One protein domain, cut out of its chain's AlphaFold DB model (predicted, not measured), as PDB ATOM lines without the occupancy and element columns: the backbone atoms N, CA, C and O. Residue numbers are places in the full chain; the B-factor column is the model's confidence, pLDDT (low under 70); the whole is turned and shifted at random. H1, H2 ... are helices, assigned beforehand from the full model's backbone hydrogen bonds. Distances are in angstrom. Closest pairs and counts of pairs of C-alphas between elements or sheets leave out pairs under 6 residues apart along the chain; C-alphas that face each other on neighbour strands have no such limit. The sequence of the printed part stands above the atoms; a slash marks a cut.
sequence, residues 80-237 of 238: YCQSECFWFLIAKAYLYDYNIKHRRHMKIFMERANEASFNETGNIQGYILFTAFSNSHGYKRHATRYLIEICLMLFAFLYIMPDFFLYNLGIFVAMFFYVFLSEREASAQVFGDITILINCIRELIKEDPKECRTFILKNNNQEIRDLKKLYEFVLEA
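AT A GLANCE: This is residues 80 to 237 of the 238 residues of an uncharacterized protein of Candidatus Levybacteria bacterium CG_4_10_14_0_8_um_filter_35_23 (UniProt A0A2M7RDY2). A long rod of helices: H3 runs most of its length, H4 and then H5 run back the opposite way, and H1 is in the middle of this loose four-helix bundle. H2, H6, H7 and H8 gather at the end where H3 begins. The printed part has 158 residues with eight named helices, H1 to H8 in order, no named strand, class all helix. It is loose, with a radius of gyration of the C-alphas of 19.0 A, and spans 62 by 30 by 26 A.

HOW THE PARTS SIT: H3, residues 124 to 160, has a kink of 33 degrees near residue 135. Its residues 154 to 158 touch H4, residues 162 to 182, in a helical hairpin at 26 degrees; the closest C-alphas, of Phe 157 and Phe 165, are 5.1 A apart. Its residues 124 to 131 touch H5, residues 185 to 207, opposite ways at a shallow tilt of 23 degrees, closest at C-alphas 124 and 200, 5.7 A. H1, residues 80 to 101, touches H3, closest at C-alphas 86 and 143, 4.9 A, and H4, closest at C-alphas 83 and 172, 5.3 A. H2, residues 103 to 115, touches H5 about perpendicular at 73 degrees, closest at C-alphas 113 and 195, 5.3 A. H6, residues 209 to 217, forms a helical hairpin with H5. H7, residues 222 to 225, touches H3, and H8, residues 228 to 235, touches H5. Every O i to N i+4 pair is within hydrogen-bond range in H1, H5, H6 and H8, against 8 of 9 in H2, 29 of 33 in H3 and 13 of 17 in H4; H7 is too short for one.

IN THESE COORDINATES: H3 is 52.0 A long, H5 33.1 A, H1 31.6 A and H4 29.8 A. C-alpha 80 is at (176.102, 147.973, 195.625), C-alpha 235 at (177.031, 173.684, 160.304).

THE WHOLE: The C-alphas farthest apart, of Met 161 and Asp 208, are 62.4 A apart. The printed part has no cut and no long link. pLDDT is under 70 at residues 116 to 122, 136 to 138 and 182 to 183.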
ATOM      1  N   TYR A  80     177.184 148.020 196.610       85.06
ATOM      2  CA  TYR A  80     176.102 147.973 195.625       85.06
ATOM      3  C   TYR A  80     175.785 149.362 195.046       85.06
ATOM      4  O   TYR A  80     175.929 149.565 193.839       85.06
ATOM      5  N   CYS A  81     175.441 150.336 195.897       79.69
ATOM      6  CA  CYS A  81     175.065 151.679 195.447       79.69
ATOM      7  C   CYS A  81     176.210 152.390 194.716       79.69
ATOM      8  O   CYS A  81     176.000 153.029 193.686       79.69
ATOM      9  N   GLN A  82     177.435 152.287 195.234       86.00
ATOM     10  CA  GLN A  82     178.586 152.924 194.603       86.00
ATOM     11  C   GLN A  82     178.960 152.251 193.287       86.00
ATOM     12  O   GLN A  82     179.353 152.947 192.356       86.00
ATOM     13  N   SER A  83     178.815 150.926 193.181       87.00
ATOM     14  CA  SER A  83     179.066 150.187 191.940       87.00
ATOM     15  C   SER A  83     178.105 150.628 190.843       87.00
ATOM     16  O   SER A  83     178.538 150.912 189.730       87.00
ATOM     17  N   GLU A  84     176.815 150.731 191.163       83.25
ATOM     18  CA  GLU A  84     175.791 151.227 190.245       83.25
ATOM     19  C   GLU A  84     176.125 152.652 189.770       83.25
ATOM     20  O   GLU A  84     176.243 152.895 188.570       83.25
ATOM     21  N   CYS A  85     176.391 153.580 190.698       83.81
ATOM     22  CA  CYS A  85     176.778 154.957 190.373       83.81
ATOM     23  C   CYS A  85     178.070 155.034 189.546       83.81
ATOM     24  O   CYS A  85     178.148 155.797 188.582       83.81
ATOM     25  N   PHE A  86     179.086 154.246 189.901       89.19
ATOM     26  CA  PHE A  86     180.349 154.173 189.176       89.19
ATOM     27  C   PHE A  86     180.120 153.759 187.724       89.19
ATOM     28  O   PHE A  86     180.505 154.484 186.804       89.19
ATOM     29  N   TRP A  87     179.457 152.621 187.513       89.19
ATOM     30  CA  TRP A  87     179.215 152.106 186.172       89.19
ATOM     31  C   TRP A  87     178.286 153.008 185.373       89.19
ATOM     32  O   TRP A  87     178.540 153.210 184.188       89.19
ATOM     33  N   PHE A  88     177.286 153.621 186.009       86.75
ATOM     34  CA  PHE A  88     176.413 154.611 185.385       86.75
ATOM     35  C   PHE A  88     177.204 155.806 184.837       86.75
ATOM     36  O   PHE A  88     177.034 156.189 183.679       86.75
ATOM     37  N   LEU A  89     178.119 156.373 185.632       85.94
ATOM     38  CA  LEU A  89     178.958 157.494 185.201       85.94
ATOM     39  C   LEU A  89     179.922 157.101 184.076       85.94
ATOM     40  O   LEU A  89     180.099 157.866 183.125       85.94
ATOM     41  N   ILE A  90     180.518 155.906 184.154       88.50
ATOM     42  CA  ILE A  90     181.378 155.372 183.089       88.50
ATOM     43  C   ILE A  90     180.570 155.153 181.804       88.50
ATOM     44  O   ILE A  90     181.024 155.548 180.730       88.50
ATOM     45  N   ALA A  91     179.364 154.591 181.903       87.75
ATOM     46  CA  ALA A  91     178.467 154.386 180.774       87.75
ATOM     47  C   ALA A  91     178.048 155.717 180.141       87.75
ATOM     48  O   ALA A  91     178.144 155.857 178.923       87.75
ATOM     49  N   LYS A  92     177.665 156.725 180.938       86.25
ATOM     50  CA  LYS A  92     177.348 158.069 180.428       86.25
ATOM     51  C   LYS A  92     178.528 158.685 179.685       86.25
ATOM     52  O   LYS A  92     178.360 159.107 178.544       86.25
ATOM     53  N   ALA A  93     179.713 158.704 180.296       85.69
ATOM     54  CA  ALA A  93     180.904 159.278 179.673       85.69
ATOM     55  C   ALA A  93     181.262 158.553 178.364       85.69
ATOM     56  O   ALA A  93     181.546 159.198 177.357       85.69
ATOM     57  N   TYR A  94     181.195 157.217 178.356       86.81
ATOM     58  CA  TYR A  94     181.436 156.408 177.162       86.81
ATOM     59  C   TYR A  94     180.414 156.690 176.054       86.81
ATOM     60  O   TYR A  94     180.798 156.947 174.913       86.81
ATOM     61  N   LEU A  95     179.118 156.668 176.380       86.81
ATOM     62  CA  LEU A  95     178.038 156.904 175.423       86.81
ATOM     63  C   LEU A  95     178.081 158.327 174.868       86.81
ATOM     64  O   LEU A  95     177.842 158.509 173.677       86.81
ATOM     65  N   TYR A  96     178.397 159.322 175.696       86.44
ATOM     66  CA  TYR A  96     178.565 160.704 175.258       86.44
ATOM     67  C   TYR A  96     179.688 160.806 174.223       86.44
ATOM     68  O   TYR A  96     179.437 161.184 173.079       86.44
ATOM     69  N   ASP A  97     180.893 160.354 174.580       84.25
ATOM     70  CA  ASP A  97     182.060 160.352 173.698       84.25
ATOM     71  C   ASP A  97     181.805 159.585 172.396       84.25
ATOM     72  O   ASP A  97     182.194 160.027 171.312       84.25
ATOM     73  N   TYR A  98     181.155 158.426 172.494       85.44
ATOM     74  CA  TYR A  98     180.809 157.608 171.343       85.44
ATOM     75  C   TYR A  98     179.838 158.351 170.416       85.44
ATOM     76  O   TYR A  98     180.112 158.485 169.221       85.44
ATOM     77  N   ASN A  99     178.743 158.893 170.946       85.00
ATOM     78  CA  ASN A  99     177.710 159.544 170.146       85.00
ATOM     79  C   ASN A  99     178.194 160.844 169.490       85.00
ATOM     80  O   ASN A  99     177.897 161.065 168.315       85.00
ATOM     81  N   ILE A 100     179.006 161.660 170.175       82.69
ATOM     82  CA  ILE A 100     179.537 162.897 169.576       82.69
ATOM     83  C   ILE A 100     180.586 162.626 168.482       82.69
ATOM     84  O   ILE A 100     180.781 163.443 167.581       82.69
ATOM     85  N   LYS A 101     181.274 161.473 168.531       79.94
ATOM     86  CA  LYS A 101     182.339 161.119 167.574       79.94
ATOM     87  C   LYS A 101     181.822 160.426 166.308       79.94
ATOM     88  O   LYS A 101     182.566 160.429 165.318       79.94
ATOM     89  N   HIS A 102     180.605 159.866 166.321       81.56
ATOM     90  CA  HIS A 102     180.048 159.038 165.243       81.56
ATOM     91  C   HIS A 102     178.886 159.704 164.487       81.56
ATOM     92  O   HIS A 102     177.777 159.873 164.991       81.56
ATOM     93  N   ARG A 103     179.109 159.964 163.192       73.06
ATOM     94  CA  ARG A 103     178.194 160.709 162.305       73.06
ATOM     95  C   ARG A 103     176.785 160.107 162.174       73.06
ATOM     96  O   ARG A 103     175.815 160.845 162.043       73.06
ATOM     97  N   ARG A 104     176.653 158.773 162.195       79.94
ATOM     98  CA  ARG A 104     175.353 158.086 162.032       79.94
ATOM     99  C   ARG A 104     174.394 158.399 163.179       79.94
ATOM    100  O   ARG A 104     173.219 158.633 162.929       79.94
ATOM    101  N   HIS A 105     174.900 158.414 164.407       78.25
ATOM    102  CA  HIS A 105     174.092 158.715 165.583       78.25
ATOM    103  C   HIS A 105     173.714 160.195 165.609       78.25
ATOM    104  O   HIS A 105     172.566 160.526 165.885       78.25
ATOM    105  N   MET A 106     174.636 161.067 165.192       79.19
ATOM    106  CA  MET A 106     174.402 162.508 165.108       79.19
ATOM    107  C   MET A 106     173.182 162.894 164.262       79.19
ATOM    108  O   MET A 106     172.440 163.792 164.644       79.19
ATOM    109  N   LYS A 107     172.919 162.180 163.158       81.44
ATOM    110  CA  LYS A 107     171.703 162.384 162.348       81.44
ATOM    111  C   LYS A 107     170.421 162.206 163.165       81.44
ATOM    112  O   LYS A 107     169.556 163.069 163.124       81.44
ATOM    113  N   ILE A 108     170.347 161.130 163.946       83.06
ATOM    114  CA  ILE A 108     169.184 160.811 164.786       83.06
ATOM    115  C   ILE A 108     168.988 161.891 165.861       83.06
ATOM    116  O   ILE A 108     167.864 162.307 166.126       83.06
ATOM    117  N   PHE A 109     170.078 162.375 166.468       83.00
ATOM    118  CA  PHE A 109     169.999 163.465 167.447       83.00
ATOM    119  C   PHE A 109     169.533 164.780 166.811       83.00
ATOM    120  O   PHE A 109     168.731 165.485 167.411       83.00
ATOM    121  N   MET A 110     169.982 165.095 165.593       79.81
ATOM    122  CA  MET A 110     169.574 166.305 164.868       79.81
ATOM    123  C   MET A 110     168.092 166.299 164.484       79.81
ATOM    124  O   MET A 110     167.439 167.333 164.610       79.81
ATOM    125  N   GLU A 111     167.563 165.155 164.040       82.50
ATOM    126  CA  GLU A 111     166.133 164.982 163.749       82.50
ATOM    127  C   GLU A 111     165.289 165.271 164.994       82.50
ATOM    128  O   GLU A 111     164.388 166.103 164.949       82.50
ATOM    129  N   ARG A 112     165.651 164.695 166.144       77.56
ATOM    130  CA  ARG A 112     164.935 164.963 167.400       77.56
ATOM    131  C   ARG A 112     165.143 166.372 167.942       77.56
ATOM    132  O   ARG A 112     164.226 166.933 168.533       77.56
ATOM    133  N   ALA A 113     166.321 166.960 167.745       79.38
ATOM    134  CA  ALA A 113     166.577 168.347 168.121       79.38
ATOM    135  C   ALA A 113     165.695 169.325 167.329       79.38
ATOM    136  O   ALA A 113     165.312 170.353 167.873       79.38
ATOM    137  N   ASN A 114     165.340 168.997 166.079       74.56
ATOM    138  CA  ASN A 114     164.388 169.781 165.279       74.56
ATOM    139  C   ASN A 114     162.953 169.696 165.811       74.56
ATOM    140  O   ASN A 114     162.191 170.646 165.667       74.56
ATOM    141  N   GLU A 115     162.580 168.556 166.393       75.44
ATOM    142  CA  GLU A 115     161.250 168.325 166.969       75.44
ATOM    143  C   GLU A 115     161.110 168.927 168.378       75.44
ATOM    144  O   GLU A 115     160.000 169.193 168.837       75.44
ATOM    145  N   ALA A 116     162.228 169.156 169.073       69.69
ATOM    146  CA  ALA A 116     162.252 169.723 170.412       69.69
ATOM    147  C   ALA A 116     162.230 171.260 170.373       69.69
ATOM    148  O   ALA A 116     163.132 171.896 169.830       69.69
ATOM    149  N   SER A 117     161.240 171.882 171.021       60.50
ATOM    150  CA  SER A 117     161.219 173.335 171.212       60.50
ATOM    151  C   SER A 117     162.324 173.755 172.186       60.50
ATOM    152  O   SER A 117     162.221 173.506 173.390       60.50
ATOM    153  N   PHE A 118     163.379 174.392 171.683       65.56
ATOM    154  CA  PHE A 118     164.421 174.977 172.521       65.56
ATOM    155  C   PHE A 118     164.012 176.391 172.945       65.56
ATOM    156  O   PHE A 118     164.077 177.323 172.153       65.56
ATOM    157  N   ASN A 119     163.564 176.532 174.195       58.28
ATOM    158  CA  ASN A 119     163.124 177.803 174.786       58.28
ATOM    159  C   ASN A 119     164.041 178.236 175.943       58.28
ATOM    160  O   ASN A 119     163.562 178.776 176.941       58.28
ATOM    161  N   GLU A 120     165.348 177.972 175.869       59.28
ATOM    162  CA  GLU A 120     166.247 178.500 176.896       59.28
ATOM    163  C   GLU A 120     166.548 179.976 176.644       59.28
ATOM    164  O   GLU A 120     167.262 180.352 175.719       59.28
ATOM    165  N   THR A 121     166.003 180.825 177.511       53.59
ATOM    166  CA  THR A 121     166.388 182.228 177.646       53.59
ATOM    167  C   THR A 121     167.555 182.314 178.634       53.59
ATOM    168  O   THR A 121     167.381 182.161 179.841       53.59
ATOM    169  N   GLY A 122     168.785 182.509 178.147       66.44
ATOM    170  CA  GLY A 122     169.957 182.566 179.025       66.44
ATOM    171  C   GLY A 122     171.309 182.573 178.310       66.44
ATOM    172  O   GLY A 122     171.391 182.690 177.093       66.44
ATOM    173  N   ASN A 123     172.392 182.456 179.088       81.81
ATOM    174  CA  ASN A 123     173.763 182.403 178.569       81.81
ATOM    175  C   ASN A 123     174.050 181.037 177.914       81.81
ATOM    176  O   ASN A 123     174.503 180.103 178.580       81.81
ATOM    177  N   ILE A 124     173.812 180.948 176.603       84.88
ATOM    178  CA  ILE A 124     174.003 179.752 175.765       84.88
ATOM    179  C   ILE A 124     175.422 179.172 175.897       84.88
ATOM    180  O   ILE A 124     175.589 177.961 176.045       84.88
ATOM    181  N   GLN A 125     176.459 180.018 175.920       84.44
ATOM    182  CA  GLN A 125     177.845 179.565 176.105       84.44
ATOM    183  C   GLN A 125     178.057 178.914 177.476       84.44
ATOM    184  O   GLN A 125     178.778 177.921 177.587       84.44
ATOM    185  N   GLY A 126     177.402 179.444 178.513       82.94
ATOM    186  CA  GLY A 126     177.401 178.871 179.856       82.94
ATOM    187  C   GLY A 126     176.799 177.466 179.892       82.94
ATOM    188  O   GLY A 126     177.382 176.574 180.507       82.94
ATOM    189  N   TYR A 127     175.696 177.242 179.175       83.12
ATOM    190  CA  TYR A 127     175.085 175.917 179.046       83.12
ATOM    191  C   TYR A 127     175.966 174.937 178.274       83.12
ATOM    192  O   TYR A 127     176.155 173.808 178.724       83.12
ATOM    193  N   ILE A 128     176.576 175.367 177.161       85.88
ATOM    194  CA  ILE A 128     177.530 174.527 176.421       85.88
ATOM    195  C   ILE A 128     178.688 174.118 177.333       85.88
ATOM    196  O   ILE A 128     179.039 172.938 177.399       85.88
ATOM    197  N   LEU A 129     179.253 175.078 178.072       85.38
ATOM    198  CA  LEU A 129     180.352 174.829 178.995       85.38
ATOM    199  C   LEU A 129     179.954 173.854 180.104       85.38
ATOM    200  O   LEU A 129     180.671 172.886 180.350       85.38
ATOM    201  N   PHE A 130     178.813 174.084 180.750       83.00
ATOM    202  CA  PHE A 130     178.327 173.242 181.836       83.00
ATOM    203  C   PHE A 130     178.069 171.805 181.370       83.00
ATOM    204  O   PHE A 130     178.585 170.859 181.970       83.00
ATOM    205  N   THR A 131     177.331 171.633 180.272       83.38
ATOM    206  CA  THR A 131     176.940 170.313 179.765       83.38
ATOM    207  C   THR A 131     178.143 169.531 179.240       83.38
ATOM    208  O   THR A 131     178.282 168.347 179.556       83.38
ATOM    209  N   ALA A 132     179.057 170.180 178.509       82.25
ATOM    210  CA  ALA A 132     180.273 169.531 178.017       82.25
ATOM    211  C   ALA A 132     181.216 169.140 179.162       82.25
ATOM    212  O   ALA A 132     181.741 168.025 179.177       82.25
ATOM    213  N   PHE A 133     181.402 170.020 180.151       80.06
ATOM    214  CA  PHE A 133     182.271 169.757 181.296       80.06
ATOM    215  C   PHE A 133     181.714 168.655 182.208       80.06
ATOM    216  O   PHE A 133     182.463 167.780 182.647       80.06
ATOM    217  N   SER A 134     180.401 168.658 182.459       76.12
ATOM    218  CA  SER A 134     179.715 167.625 183.245       76.12
ATOM    219  C   SER A 134     179.905 166.238 182.622       76.12
ATOM    220  O   SER A 134     180.352 165.311 183.300       76.12
ATOM    221  N   ASN A 135     179.679 166.132 181.306       75.06
ATOM    222  CA  ASN A 135     179.728 164.864 180.579       75.06
ATOM    223  C   ASN A 135     181.135 164.273 180.404       75.06
ATOM    224  O   ASN A 135     181.290 163.054 180.341       75.06
ATOM    225  N   SER A 136     182.170 165.112 180.341       68.81
ATOM    226  CA  SER A 136     183.540 164.670 180.052       68.81
ATOM    227  C   SER A 136     184.435 164.614 181.294       68.81
ATOM    228  O   SER A 136     185.072 163.589 181.548       68.81
ATOM    229  N   HIS A 137     184.485 165.691 182.082       67.38
ATOM    230  CA  HIS A 137     185.400 165.844 183.213       67.38
ATOM    231  C   HIS A 137     184.731 165.496 184.543       67.38
ATOM    232  O   HIS A 137     185.310 164.779 185.366       67.38
ATOM    233  N   GLY A 138     183.495 165.966 184.739       60.56
ATOM    234  CA  GLY A 138     182.711 165.720 185.948       60.56
ATOM    235  C   GLY A 138     182.553 164.226 186.218       60.56
ATOM    236  O   GLY A 138     182.943 163.734 187.278       60.56
ATOM    237  N   TYR A 139     182.080 163.474 185.222       72.38
ATOM    238  CA  TYR A 139     181.835 162.037 185.377       72.38
ATOM    239  C   TYR A 139     183.099 161.231 185.661       72.38
ATOM    240  O   TYR A 139     183.083 160.386 186.553       72.38
ATOM    241  N   LYS A 140     184.218 161.525 184.988       71.81
ATOM    242  CA  LYS A 140     185.488 160.813 185.219       71.81
ATOM    243  C   LYS A 140     186.008 161.012 186.639       71.81
ATOM    244  O   LYS A 140     186.480 160.062 187.265       71.81
ATOM    245  N   ARG A 141     185.899 162.234 187.164       74.62
ATOM    246  CA  ARG A 141     186.344 162.553 188.521       74.62
ATOM    247  C   ARG A 141     185.508 161.834 189.581       74.62
ATOM    248  O   ARG A 141     186.080 161.203 190.468       74.62
ATOM    249  N   HIS A 142     184.181 161.900 189.476       77.25
ATOM    250  CA  HIS A 142     183.280 161.221 190.412       77.25
ATOM    251  C   HIS A 142     183.406 159.693 190.318       77.25
ATOM    252  O   HIS A 142     183.523 159.032 191.347       77.25
ATOM    253  N   ALA A 143     183.514 159.136 189.107       84.19
ATOM    254  CA  ALA A 143     183.738 157.706 188.913       84.19
ATOM    255  C   ALA A 143     185.055 157.235 189.555       84.19
ATOM    256  O   ALA A 143     185.081 156.225 190.251       84.19
ATOM    257  N   THR A 144     186.146 157.992 189.397       83.56
ATOM    258  CA  THR A 144     187.438 157.640 190.021       83.56
ATOM    259  C   THR A 144     187.324 157.570 191.542       83.56
ATOM    260  O   THR A 144     187.862 156.656 192.164       83.56
ATOM    261  N   ARG A 145     186.593 158.511 192.149       85.75
ATOM    262  CA  ARG A 145     186.359 158.520 193.593       85.75
ATOM    263  C   ARG A 145     185.576 157.288 194.050       85.75
ATOM    264  O   ARG A 145     186.033 156.621 194.974       85.75
ATOM    265  N   TYR A 146     184.467 156.951 193.390       86.12
ATOM    266  CA  TYR A 146     183.705 155.746 193.741       86.12
ATOM    267  C   TYR A 146     184.528 154.472 193.574       86.12
ATOM    268  O   TYR A 146     184.462 153.600 194.430       86.12
ATOM    269  N   LEU A 147     185.358 154.373 192.533       90.81
ATOM    270  CA  LEU A 147     186.242 153.219 192.367       90.81
ATOM    271  C   LEU A 147     187.202 153.061 193.553       90.81
ATOM    272  O   LEU A 147     187.360 151.956 194.062       90.81
ATOM    273  N   ILE A 148     187.809 154.155 194.022       88.50
ATOM    274  CA  ILE A 148     188.697 154.132 195.194       88.50
ATOM    275  C   ILE A 148     187.928 153.681 196.442       88.50
ATOM    276  O   ILE A 148     188.407 152.813 197.169       88.50
ATOM    277  N   GLU A 149     186.741 154.238 196.684       88.62
ATOM    278  CA  GLU A 149     185.899 153.886 197.834       88.62
ATOM    279  C   GLU A 149     185.480 152.402 197.796       88.62
ATOM    280  O   GLU A 149     185.633 151.695 198.796       88.62
ATOM    281  N   ILE A 150     185.076 151.890 196.629       91.94
ATOM    282  CA  ILE A 150     184.772 150.469 196.407       91.94
ATOM    283  C   ILE A 150     186.007 149.605 196.675       91.94
ATOM    284  O   ILE A 150     185.910 148.626 197.411       91.94
ATOM    285  N   CYS A 151     187.177 149.958 196.133       92.38
ATOM    286  CA  CYS A 151     188.411 149.206 196.366       92.38
ATOM    287  C   CYS A 151     188.777 149.142 197.856       92.38
ATOM    288  O   CYS A 151     189.177 148.081 198.333       92.38
ATOM    289  N   LEU A 152     188.613 150.241 198.599       90.88
ATOM    290  CA  LEU A 152     188.853 150.272 200.045       90.88
ATOM    291  C   LEU A 152     187.866 149.375 200.808       90.88
ATOM    292  O   LEU A 152     188.281 148.638 201.702       90.88
ATOM    293  N   MET A 153     186.580 149.388 200.441       91.62
ATOM    294  CA  MET A 153     185.576 148.508 201.052       91.62
ATOM    295  C   MET A 153     185.823 147.032 200.726       91.62
ATOM    296  O   MET A 153     185.756 146.190 201.620       91.62
ATOM    297  N   LEU A 154     186.177 146.711 199.477       92.12
ATOM    298  CA  LEU A 154     186.577 145.362 199.070       92.12
ATOM    299  C   LEU A 154     187.812 144.894 199.847       92.12
ATOM    300  O   LEU A 154     187.823 143.786 200.375       92.12
ATOM    301  N   PHE A 155     188.822 145.749 199.996       92.12
ATOM    302  CA  PHE A 155     189.998 145.425 200.797       92.12
ATOM    303  C   PHE A 155     189.640 145.156 202.265       92.12
ATOM    304  O   PHE A 155     190.118 144.184 202.841       92.12
ATOM    305  N   ALA A 156     188.747 145.949 202.862       89.25
ATOM    306  CA  ALA A 156     188.275 145.717 204.227       89.25
ATOM    307  C   ALA A 156     187.545 144.367 204.391       89.25
ATOM    308  O   ALA A 156     187.716 143.705 205.420       89.25
ATOM    309  N   PHE A 157     186.805 143.901 203.377       86.88
ATOM    310  CA  PHE A 157     186.175 142.575 203.413       86.88
ATOM    311  C   PHE A 157     187.181 141.427 203.537       86.88
ATOM    312  O   PHE A 157     186.872 140.451 204.218       86.88
ATOM    313  N   LEU A 158     188.392 141.553 202.979       89.25
ATOM    314  CA  LEU A 158     189.439 140.527 203.111       89.25
ATOM    315  C   LEU A 158     189.851 140.272 204.569       89.25
ATOM    316  O   LEU A 158     190.322 139.183 204.878       89.25
ATOM    317  N   TYR A 159     189.672 141.251 205.460       86.50
ATOM    318  CA  TYR A 159     190.043 141.131 206.874       86.50
ATOM    319  C   TYR A 159     188.854 140.831 207.783       86.50
ATOM    320  O   TYR A 159     189.010 140.127 208.778       86.50
ATOM    321  N   ILE A 160     187.673 141.374 207.471       83.00
ATOM    322  CA  ILE A 160     186.481 141.197 208.311       83.00
ATOM    323  C   ILE A 160     185.823 139.844 208.033       83.00
ATOM    324  O   ILE A 160     185.524 139.107 208.973       83.00
ATOM    325  N   MET A 161     185.571 139.530 206.757       79.56
ATOM    326  CA  MET A 161     184.874 138.308 206.350       79.56
ATOM    327  C   MET A 161     185.187 137.973 204.877       79.56
ATOM    328  O   MET A 161     184.480 138.440 203.979       79.56
ATOM    329  N   PRO A 162     186.243 137.176 204.610       83.81
ATOM    330  CA  PRO A 162     186.754 136.927 203.259       83.81
ATOM    331  C   PRO A 162     185.716 136.377 202.275       83.81
ATOM    332  O   PRO A 162     185.741 136.726 201.099       83.81
ATOM    333  N   ASP A 163     184.756 135.577 202.741       78.50
ATOM    334  CA  ASP A 163     183.704 135.025 201.877       78.50
ATOM    335  C   ASP A 163     182.847 136.128 201.231       78.50
ATOM    336  O   ASP A 163     182.408 136.015 200.086       78.50
ATOM    337  N   PHE A 164     182.674 137.256 201.929       82.25
ATOM    338  CA  PHE A 164     181.929 138.405 201.418       82.25
ATOM    339  C   PHE A 164     182.739 139.278 200.461       82.25
ATOM    340  O   PHE A 164     182.141 140.072 199.733       82.25
ATOM    341  N   PHE A 165     184.065 139.122 200.394       88.25
ATOM    342  CA  PHE A 165     184.867 139.783 199.365       88.25
ATOM    343  C   PHE A 165     184.447 139.310 197.972       88.25
ATOM    344  O   PHE A 165     184.140 140.135 197.113       88.25
ATOM    345  N   LEU A 166     184.375 137.991 197.755       86.25
ATOM    346  CA  LEU A 166     184.000 137.423 196.455       86.25
ATOM    347  C   LEU A 166     182.561 137.782 196.077       86.25
ATOM    348  O   LEU A 166     182.300 138.131 194.928       86.25
ATOM    349  N   TYR A 167     181.647 137.756 197.049       84.25
ATOM    350  CA  TYR A 167     180.266 138.195 196.852       84.25
ATOM    351  C   TYR A 167     180.190 139.657 196.383       84.25
ATOM    352  O   TYR A 167     179.551 139.952 195.373       84.25
ATOM    353  N   ASN A 168     180.889 140.571 197.062       87.25
ATOM    354  CA  ASN A 168     180.874 141.995 196.725       87.25
ATOM    355  C   ASN A 168     181.634 142.319 195.431       87.25
ATOM    356  O   ASN A 168     181.219 143.198 194.678       87.25
ATOM    357  N   LEU A 169     182.697 141.575 195.119       91.50
ATOM    358  CA  LEU A 169     183.345 141.641 193.810       91.50
ATOM    359  C   LEU A 169     182.378 141.196 192.703       91.50
ATOM    360  O   LEU A 169     182.291 141.836 191.656       91.50
ATOM    361  N   GLY A 170     181.606 140.138 192.963       87.38
ATOM    362  CA  GLY A 170     180.519 139.688 192.102       87.38
ATOM    363  C   GLY A 170     179.459 140.767 191.884       87.38
ATOM    364  O   GLY A 170     179.089 141.006 190.739       87.38
ATOM    365  N   ILE A 171     179.024 141.472 192.938       86.12
ATOM    366  CA  ILE A 171     178.107 142.623 192.827       86.12
ATOM    367  C   ILE A 171     178.700 143.700 191.919       86.12
ATOM    368  O   ILE A 171     178.026 144.149 190.992       86.12
ATOM    369  N   PHE A 172     179.953 144.094 192.153       90.81
ATOM    370  CA  PHE A 172     180.614 145.124 191.353       90.81
ATOM    371  C   PHE A 172     180.622 144.763 189.861       90.81
ATOM    372  O   PHE A 172     180.275 145.595 189.024       90.81
ATOM    373  N   VAL A 173     180.948 143.513 189.517       90.62
ATOM    374  CA  VAL A 173     180.941 143.030 188.125       90.62
ATOM    375  C   VAL A 173     179.518 142.869 187.577       90.62
ATOM    376  O   VAL A 173     179.260 143.201 186.425       90.62
ATOM    377  N   ALA A 174     178.563 142.395 188.374       82.38
ATOM    378  CA  ALA A 174     177.171 142.266 187.950       82.38
ATOM    379  C   ALA A 174     176.553 143.631 187.608       82.38
ATOM    380  O   ALA A 174     175.818 143.740 186.626       82.38
ATOM    381  N   MET A 175     176.902 144.682 188.360       86.75
ATOM    382  CA  MET A 175     176.452 146.048 188.079       86.75
ATOM    383  C   MET A 175     176.959 146.569 186.732       86.75
ATOM    384  O   MET A 175     176.215 147.268 186.052       86.75
ATOM    385  N   PHE A 176     178.158 146.177 186.282       88.06
ATOM    386  CA  PHE A 176     178.613 146.493 184.923       88.06
ATOM    387  C   PHE A 176     177.618 145.975 183.879       88.06
ATOM    388  O   PHE A 176     177.160 146.733 183.027       88.06
ATOM    389  N   PHE A 177     177.242 144.697 183.966       85.62
ATOM    390  CA  PHE A 177     176.295 144.102 183.024       85.62
ATOM    391  C   PHE A 177     174.902 144.718 183.143       85.62
ATOM    392  O   PHE A 177     174.270 144.984 182.123       85.62
ATOM    393  N   TYR A 178     174.431 144.975 184.363       80.81
ATOM    394  CA  TYR A 178     173.145 145.626 184.591       80.81
ATOM    395  C   TYR A 178     173.087 147.003 183.913       80.81
ATOM    396  O   TYR A 178     172.223 147.226 183.063       80.81
ATOM    397  N   VAL A 179     174.061 147.873 184.194       80.69
ATOM    398  CA  VAL A 179     174.098 149.235 183.650       80.69
ATOM    399  C   VAL A 179     174.274 149.224 182.130       80.69
ATOM    400  O   VAL A 179     173.534 149.892 181.414       80.69
ATOM    401  N   PHE A 180     175.240 148.465 181.602       78.81
ATOM    402  CA  PHE A 180     175.567 148.520 180.172       78.81
ATOM    403  C   PHE A 180     174.584 147.763 179.275       78.81
ATOM    404  O   PHE A 180     174.445 148.123 178.105       78.81
ATOM    405  N   LEU A 181     173.929 146.709 179.775       77.00
ATOM    406  CA  LEU A 181     173.026 145.885 178.962       77.00
ATOM    407  C   LEU A 181     171.548 146.198 179.199       77.00
ATOM    408  O   LEU A 181     170.748 146.039 178.277       77.00
ATOM    409  N   SER A 182     171.173 146.596 180.417       64.31
ATOM    410  CA  SER A 182     169.763 146.677 180.824       64.31
ATOM    411  C   SER A 182     169.302 148.105 181.105       64.31
ATOM    412  O   SER A 182     168.153 148.447 180.814       64.31
ATOM    413  N   GLU A 183     170.176 148.954 181.642       67.81
ATOM    414  CA  GLU A 183     169.795 150.285 182.104       67.81
ATOM    415  C   GLU A 183     169.801 151.319 180.969       67.81
ATOM    416  O   GLU A 183     170.831 151.713 180.422       67.81
ATOM    417  N   ARG A 184     168.608 151.799 180.601       72.00
ATOM    418  CA  ARG A 184     168.439 152.788 179.521       72.00
ATOM    419  C   ARG A 184     168.658 154.231 179.973       72.00
ATOM    420  O   ARG A 184     168.745 155.118 179.123       72.00
ATOM    421  N   GLU A 185     168.747 154.481 181.278       74.56
ATOM    422  CA  GLU A 185     168.807 155.833 181.842       74.56
ATOM    423  C   GLU A 185     170.051 156.600 181.399       74.56
ATOM    424  O   GLU A 185     169.936 157.744 180.955       74.56
ATOM    425  N   ALA A 186     171.229 155.965 181.431       77.44
ATOM    426  CA  ALA A 186     172.473 156.594 180.987       77.44
ATOM    427  C   ALA A 186     172.367 157.057 179.524       77.44
ATOM    428  O   ALA A 186     172.707 158.195 179.196       77.44
ATOM    429  N   SER A 187     171.814 156.205 178.655       80.25
ATOM    430  CA  SER A 187     171.582 156.542 177.250       80.25
ATOM    431  C   SER A 187     170.554 157.659 177.079       80.25
ATOM    432  O   SER A 187     170.753 158.518 176.223       80.25
ATOM    433  N   ALA A 188     169.463 157.655 177.845       80.31
ATOM    434  CA  ALA A 188     168.422 158.677 177.757       80.31
ATOM    435  C   ALA A 188     168.936 160.054 178.204       80.31
ATOM    436  O   ALA A 188     168.669 161.053 177.538       80.31
ATOM    437  N   GLN A 189     169.724 160.109 179.281       82.50
ATOM    438  CA  GLN A 189     170.318 161.361 179.747       82.50
ATOM    439  C   GLN A 189     171.352 161.907 178.761       82.50
ATOM    440  O   GLN A 189     171.278 163.075 178.398       82.50
ATOM    441  N   VAL A 190     172.265 161.061 178.264       85.19
ATOM    442  CA  VAL A 190     173.230 161.467 177.223       85.19
ATOM    443  C   VAL A 190     172.502 161.973 175.978       85.19
ATOM    444  O   VAL A 190     172.947 162.922 175.336       85.19
ATOM    445  N   PHE A 191     171.359 161.369 175.647       84.12
ATOM    446  CA  PHE A 191     170.537 161.826 174.539       84.12
ATOM    447  C   PHE A 191     169.993 163.239 174.757       84.12
ATOM    448  O   PHE A 191     170.094 164.073 173.854       84.12
ATOM    449  N   GLY A 192     169.449 163.518 175.943       83.56
ATOM    450  CA  GLY A 192     169.008 164.862 176.319       83.56
ATOM    451  C   GLY A 192     170.147 165.877 176.242       83.56
ATOM    452  O   GLY A 192     170.009 166.904 175.581       83.56
ATOM    453  N   ASP A 193     171.300 165.538 176.818       87.44
ATOM    454  CA  ASP A 193     172.475 166.413 176.874       87.44
ATOM    455  C   ASP A 193     172.988 166.786 175.469       87.44
ATOM    456  O   ASP A 193     173.241 167.957 175.185       87.44
ATOM    457  N   ILE A 194     173.095 165.815 174.552       88.62
ATOM    458  CA  ILE A 194     173.523 166.070 173.164       88.62
ATOM    459  C   ILE A 194     172.486 166.908 172.411       88.62
ATOM    460  O   ILE A 194     172.859 167.807 171.660       88.62
ATOM    461  N   THR A 195     171.193 166.650 172.619       87.12
ATOM    462  CA  THR A 195     170.109 167.420 171.985       87.12
ATOM    463  C   THR A 195     170.158 168.891 172.409       87.12
ATOM    464  O   THR A 195     170.058 169.782 171.566       87.12
ATOM    465  N   ILE A 196     170.390 169.152 173.700       86.56
ATOM    466  CA  ILE A 196     170.594 170.505 174.234       86.56
ATOM    467  C   ILE A 196     171.819 171.152 173.584       86.56
ATOM    468  O   ILE A 196     171.720 172.260 173.067       86.56
ATOM    469  N   LEU A 197     172.957 170.449 173.538       89.44
ATOM    470  CA  LEU A 197     174.179 170.971 172.919       89.44
ATOM    471  C   LEU A 197     173.983 171.333 171.442       89.44
ATOM    472  O   LEU A 197     174.462 172.379 171.010       89.44
ATOM    473  N   ILE A 198     173.265 170.507 170.674       89.94
ATOM    474  CA  ILE A 198     172.919 170.796 169.275       89.94
ATOM    475  C   ILE A 198     172.159 172.117 169.174       89.94
ATOM    476  O   ILE A 198     172.527 172.975 168.371       89.94
ATOM    477  N   ASN A 199     171.118 172.287 169.986       88.19
ATOM    478  CA  ASN A 199     170.284 173.481 169.943       88.19
ATOM    479  C   ASN A 199     171.051 174.731 170.389       88.19
ATOM    480  O   ASN A 199     171.005 175.741 169.690       88.19
ATOM    481  N   CYS A 200     171.861 174.639 171.444       88.81
ATOM    482  CA  CYS A 200     172.748 175.724 171.862       88.81
ATOM    483  C   CYS A 200     173.727 176.140 170.754       88.81
ATOM    484  O   CYS A 200     173.917 177.328 170.503       88.81
ATOM    485  N   ILE A 201     174.352 175.177 170.068       90.62
ATOM    486  CA  ILE A 201     175.288 175.474 168.974       90.62
ATOM    487  C   ILE A 201     174.556 176.123 167.795       90.62
ATOM    488  O   ILE A 201     175.076 177.078 167.223       90.62
ATOM    489  N   ARG A 202     173.359 175.639 167.439       89.44
ATOM    490  CA  ARG A 202     172.534 176.229 166.371       89.44
ATOM    491  C   ARG A 202     172.175 177.677 166.661       89.44
ATOM    492  O   ARG A 202     172.344 178.514 165.781       89.44
ATOM    493  N   GLU A 203     171.702 177.969 167.868       88.25
ATOM    494  CA  GLU A 203     171.363 179.339 168.255       88.25
ATOM    495  C   GLU A 203     172.606 180.234 168.249       88.25
ATOM    496  O   GLU A 203     172.587 181.290 167.625       88.25
ATOM    497  N   LEU A 204     173.741 179.763 168.779       88.88
ATOM    498  CA  LEU A 204     174.982 180.540 168.748       88.88
ATOM    499  C   LEU A 204     175.493 180.793 167.313       88.88
ATOM    500  O   LEU A 204     176.073 181.840 167.045       88.88
ATOM    501  N   ILE A 205     175.277 179.861 166.373       90.06
ATOM    502  CA  ILE A 205     175.589 180.063 164.945       90.06
ATOM    503  C   ILE A 205     174.678 181.127 164.321       90.06
ATOM    504  O   ILE A 205     175.161 181.921 163.511       90.06
ATOM    505  N   LYS A 206     173.383 181.137 164.666       88.12
ATOM    506  CA  LYS A 206     172.422 182.140 164.178       88.12
ATOM    507  C   LYS A 206     172.739 183.538 164.713       88.12
ATOM    508  O   LYS A 206     172.611 184.499 163.961       88.12
ATOM    509  N   GLU A 207     173.133 183.640 165.983       87.94
ATOM    510  CA  GLU A 207     173.462 184.907 166.645       87.94
ATOM    511  C   GLU A 207     174.805 185.482 166.168       87.94
ATOM    512  O   GLU A 207     174.844 186.598 165.649       87.94
ATOM    513  N   ASP A 208     175.902 184.722 166.299       88.62
ATOM    514  CA  ASP A 208     177.228 185.107 165.800       88.62
ATOM    515  C   ASP A 208     178.057 183.867 165.377       88.62
ATOM    516  O   ASP A 208     178.720 183.208 166.194       88.62
ATOM    517  N   PRO A 209     178.125 183.559 164.068       88.38
ATOM    518  CA  PRO A 209     178.839 182.384 163.577       88.38
ATOM    519  C   PRO A 209     180.363 182.474 163.762       88.38
ATOM    520  O   PRO A 209     181.039 181.439 163.842       88.38
ATOM    521  N   LYS A 210     180.943 183.684 163.830       89.44
ATOM    522  CA  LYS A 210     182.389 183.869 164.052       89.44
ATOM    523  C   LYS A 210     182.739 183.643 165.517       89.44
ATOM    524  O   LYS A 210     183.772 183.021 165.801       89.44
ATOM    525  N   GLU A 211     181.892 184.118 166.423       89.75
ATOM    526  CA  GLU A 211     182.028 183.869 167.853       89.75
ATOM    527  C   GLU A 211     181.858 182.381 168.159       89.75
ATOM    528  O   GLU A 211     182.756 181.798 168.766       89.75
ATOM    529  N   CYS A 212     180.813 181.726 167.636       88.69
ATOM    530  CA  CYS A 212     180.591 180.287 167.814       88.69
ATOM    531  C   CYS A 212     181.812 179.454 167.386       88.69
ATOM    532  O   CYS A 212     182.333 178.629 168.145       88.69
ATOM    533  N   ARG A 213     182.353 179.738 166.192       90.81
ATOM    534  CA  ARG A 213     183.564 179.080 165.682       90.81
ATOM    535  C   ARG A 213     184.758 179.276 166.617       90.81
ATOM    536  O   ARG A 213     185.531 178.344 166.836       90.81
ATOM    537  N   THR A 214     184.945 180.489 167.131       91.69
ATOM    538  CA  THR A 214     186.056 180.814 168.033       91.69
ATOM    539  C   THR A 214     185.880 180.117 169.378       91.69
ATOM    540  O   THR A 214     186.817 179.481 169.858       91.69
ATOM    541  N   PHE A 215     184.670 180.157 169.934       90.56
ATOM    542  CA  PHE A 215     184.322 179.539 171.204       90.56
ATOM    543  C   PHE A 215     184.527 178.026 171.191       90.56
ATOM    544  O   PHE A 215     185.041 177.503 172.170       90.56
ATOM    545  N   ILE A 216     184.184 177.328 170.101       89.75
ATOM    546  CA  ILE A 216     184.313 175.864 170.020       89.75
ATOM    547  C   ILE A 216     185.721 175.440 169.589       89.75
ATOM    548  O   ILE A 216     186.343 174.592 170.225       89.75
ATOM    549  N   LEU A 217     186.264 176.028 168.517       90.12
ATOM    550  CA  LEU A 217     187.510 175.537 167.910       90.12
ATOM    551  C   LEU A 217     188.778 176.087 168.566       90.12
ATOM    552  O   LEU A 217     189.836 175.468 168.449       90.12
ATOM    553  N   LYS A 218     188.698 177.256 169.210       87.81
ATOM    554  CA  LYS A 218     189.848 177.944 169.817       87.81
ATOM    555  C   LYS A 218     189.729 178.066 171.337       87.81
ATOM    556  O   LYS A 218     190.506 178.801 171.941       87.81
ATOM    557  N   ASN A 219     188.786 177.355 171.962       88.75
ATOM    558  CA  ASN A 219     188.690 177.337 173.417       88.75
ATOM    559  C   ASN A 219     189.962 176.768 174.040       88.75
ATOM    560  O   ASN A 219     190.530 175.811 173.514       88.75
ATOM    561  N   ASN A 220     190.356 177.282 175.203       85.06
ATOM    562  CA  ASN A 220     191.438 176.692 175.992       85.06
ATOM    563  C   ASN A 220     191.009 175.379 176.663       85.06
ATOM    564  O   ASN A 220     191.849 174.509 176.896       85.06
ATOM    565  N   ASN A 221     189.711 175.215 176.915       84.88
ATOM    566  CA  ASN A 221     189.126 174.032 177.520       84.88
ATOM    567  C   ASN A 221     188.991 172.889 176.483       84.88
ATOM    568  O   ASN A 221     188.445 173.091 175.395       84.88
ATOM    569  N   GLN A 222     189.530 171.701 176.792       83.69
ATOM    570  CA  GLN A 222     189.544 170.562 175.861       83.69
ATOM    571  C   GLN A 222     188.137 170.003 175.653       83.69
ATOM    572  O   GLN A 222     187.784 169.648 174.534       83.69
ATOM    573  N   GLU A 223     187.336 169.991 176.712       83.19
ATOM    574  CA  GLU A 223     185.969 169.493 176.737       83.19
ATOM    575  C   GLU A 223     185.077 170.271 175.751       83.19
ATOM    576  O   GLU A 223     184.205 169.694 175.104       83.19
ATOM    577  N   ILE A 224     185.354 171.567 175.563       86.31
ATOM    578  CA  ILE A 224     184.710 172.391 174.531       86.31
ATOM    579  C   ILE A 224     185.258 172.090 173.133       86.31
ATOM    580  O   ILE A 224     184.483 171.974 172.184       86.31
ATOM    581  N   ARG A 225     186.577 171.913 172.983       86.50
ATOM    582  CA  ARG A 225     187.182 171.551 171.686       86.50
ATOM    583  C   ARG A 225     186.695 170.199 171.165       86.50
ATOM    584  O   ARG A 225     186.597 170.016 169.952       86.50
ATOM    585  N   ASP A 226     186.349 169.273 172.054       85.75
ATOM    586  CA  ASP A 226     185.799 167.962 171.696       85.75
ATOM    587  C   ASP A 226     184.425 168.067 171.002       85.75
ATOM    588  O   ASP A 226     184.058 167.184 170.221       85.75
ATOM    589  N   LEU A 227     183.713 169.192 171.169       89.00
ATOM    590  CA  LEU A 227     182.481 169.505 170.435       89.00
ATOM    591  C   LEU A 227     182.720 169.887 168.968       89.00
ATOM    592  O   LEU A 227     181.754 170.083 168.235       89.00
ATOM    593  N   LYS A 228     183.969 169.971 168.491       89.50
ATOM    594  CA  LYS A 228     184.293 170.316 167.095       89.50
ATOM    595  C   LYS A 228     183.477 169.510 166.079       89.50
ATOM    596  O   LYS A 228     182.923 170.091 165.152       89.50
ATOM    597  N   LYS A 229     183.380 168.189 166.261       87.25
ATOM    598  CA  LYS A 229     182.611 167.319 165.356       87.25
ATOM    599  C   LYS A 229     181.116 167.624 165.391       87.25
ATOM    600  O   LYS A 229     180.464 167.568 164.355       87.25
ATOM    601  N   LEU A 230     180.586 167.938 166.573       87.62
ATOM    602  CA  LEU A 230     179.194 168.340 166.748       87.62
ATOM    603  C   LEU A 230     178.926 169.658 166.012       87.62
ATOM    604  O   LEU A 230     177.978 169.741 165.244       87.62
ATOM    605  N   TYR A 231     179.809 170.644 166.178       89.75
ATOM    606  CA  TYR A 231     179.754 171.928 165.478       89.75
ATOM    607  C   TYR A 231     179.806 171.783 163.954       89.75
ATOM    608  O   TYR A 231     178.950 172.328 163.267       89.75
ATOM    609  N   GLU A 232     180.777 171.031 163.426       88.81
ATOM    610  CA  GLU A 232     180.898 170.776 161.983       88.81
ATOM    611  C   GLU A 232     179.622 170.130 161.434       88.81
ATOM    612  O   GLU A 232     179.132 170.517 160.378       88.81
ATOM    613  N   PHE A 233     179.039 169.198 162.189       86.12
ATOM    614  CA  PHE A 233     177.813 168.521 161.792       86.12
ATOM    615  C   PHE A 233     176.575 169.423 161.831       86.12
ATOM    616  O   PHE A 233     175.706 169.308 160.971       86.12
ATOM    617  N   VAL A 234     176.487 170.317 162.819       87.06
ATOM    618  CA  VAL A 234     175.423 171.324 162.873       87.06
ATOM    619  C   VAL A 234     175.547 172.278 161.690       87.06
ATOM    620  O   VAL A 234     174.550 172.514 161.019       87.06
ATOM    621  N   LEU A 235     176.762 172.757 161.400       87.31
ATOM    622  CA  LEU A 235     177.031 173.684 160.304       87.31
ATOM    623  C   LEU A 235     176.662 173.095 158.935       87.31
ATOM    624  O   LEU A 235     176.117 173.808 158.108       87.31
ATOM    625  N   GLU A 236     176.925 171.804 158.704       85.44
ATOM    626  CA  GLU A 236     176.522 171.096 157.475       85.44
ATOM    627  C   GLU A 236     174.997 171.000 157.285       85.44
ATOM    628  O   GLU A 236     174.536 170.734 156.176       85.44
ATOM    629  N   ALA A 237     174.220 171.141 158.362       76.69
ATOM    630  CA  ALA A 237     172.774 170.940 158.377       76.69
ATOM    631  C   ALA A 237     171.956 172.244 158.451       76.69
ATOM    632  O   ALA A 237     170.729 172.179 158.380       76.69
TER     633      ALA A 237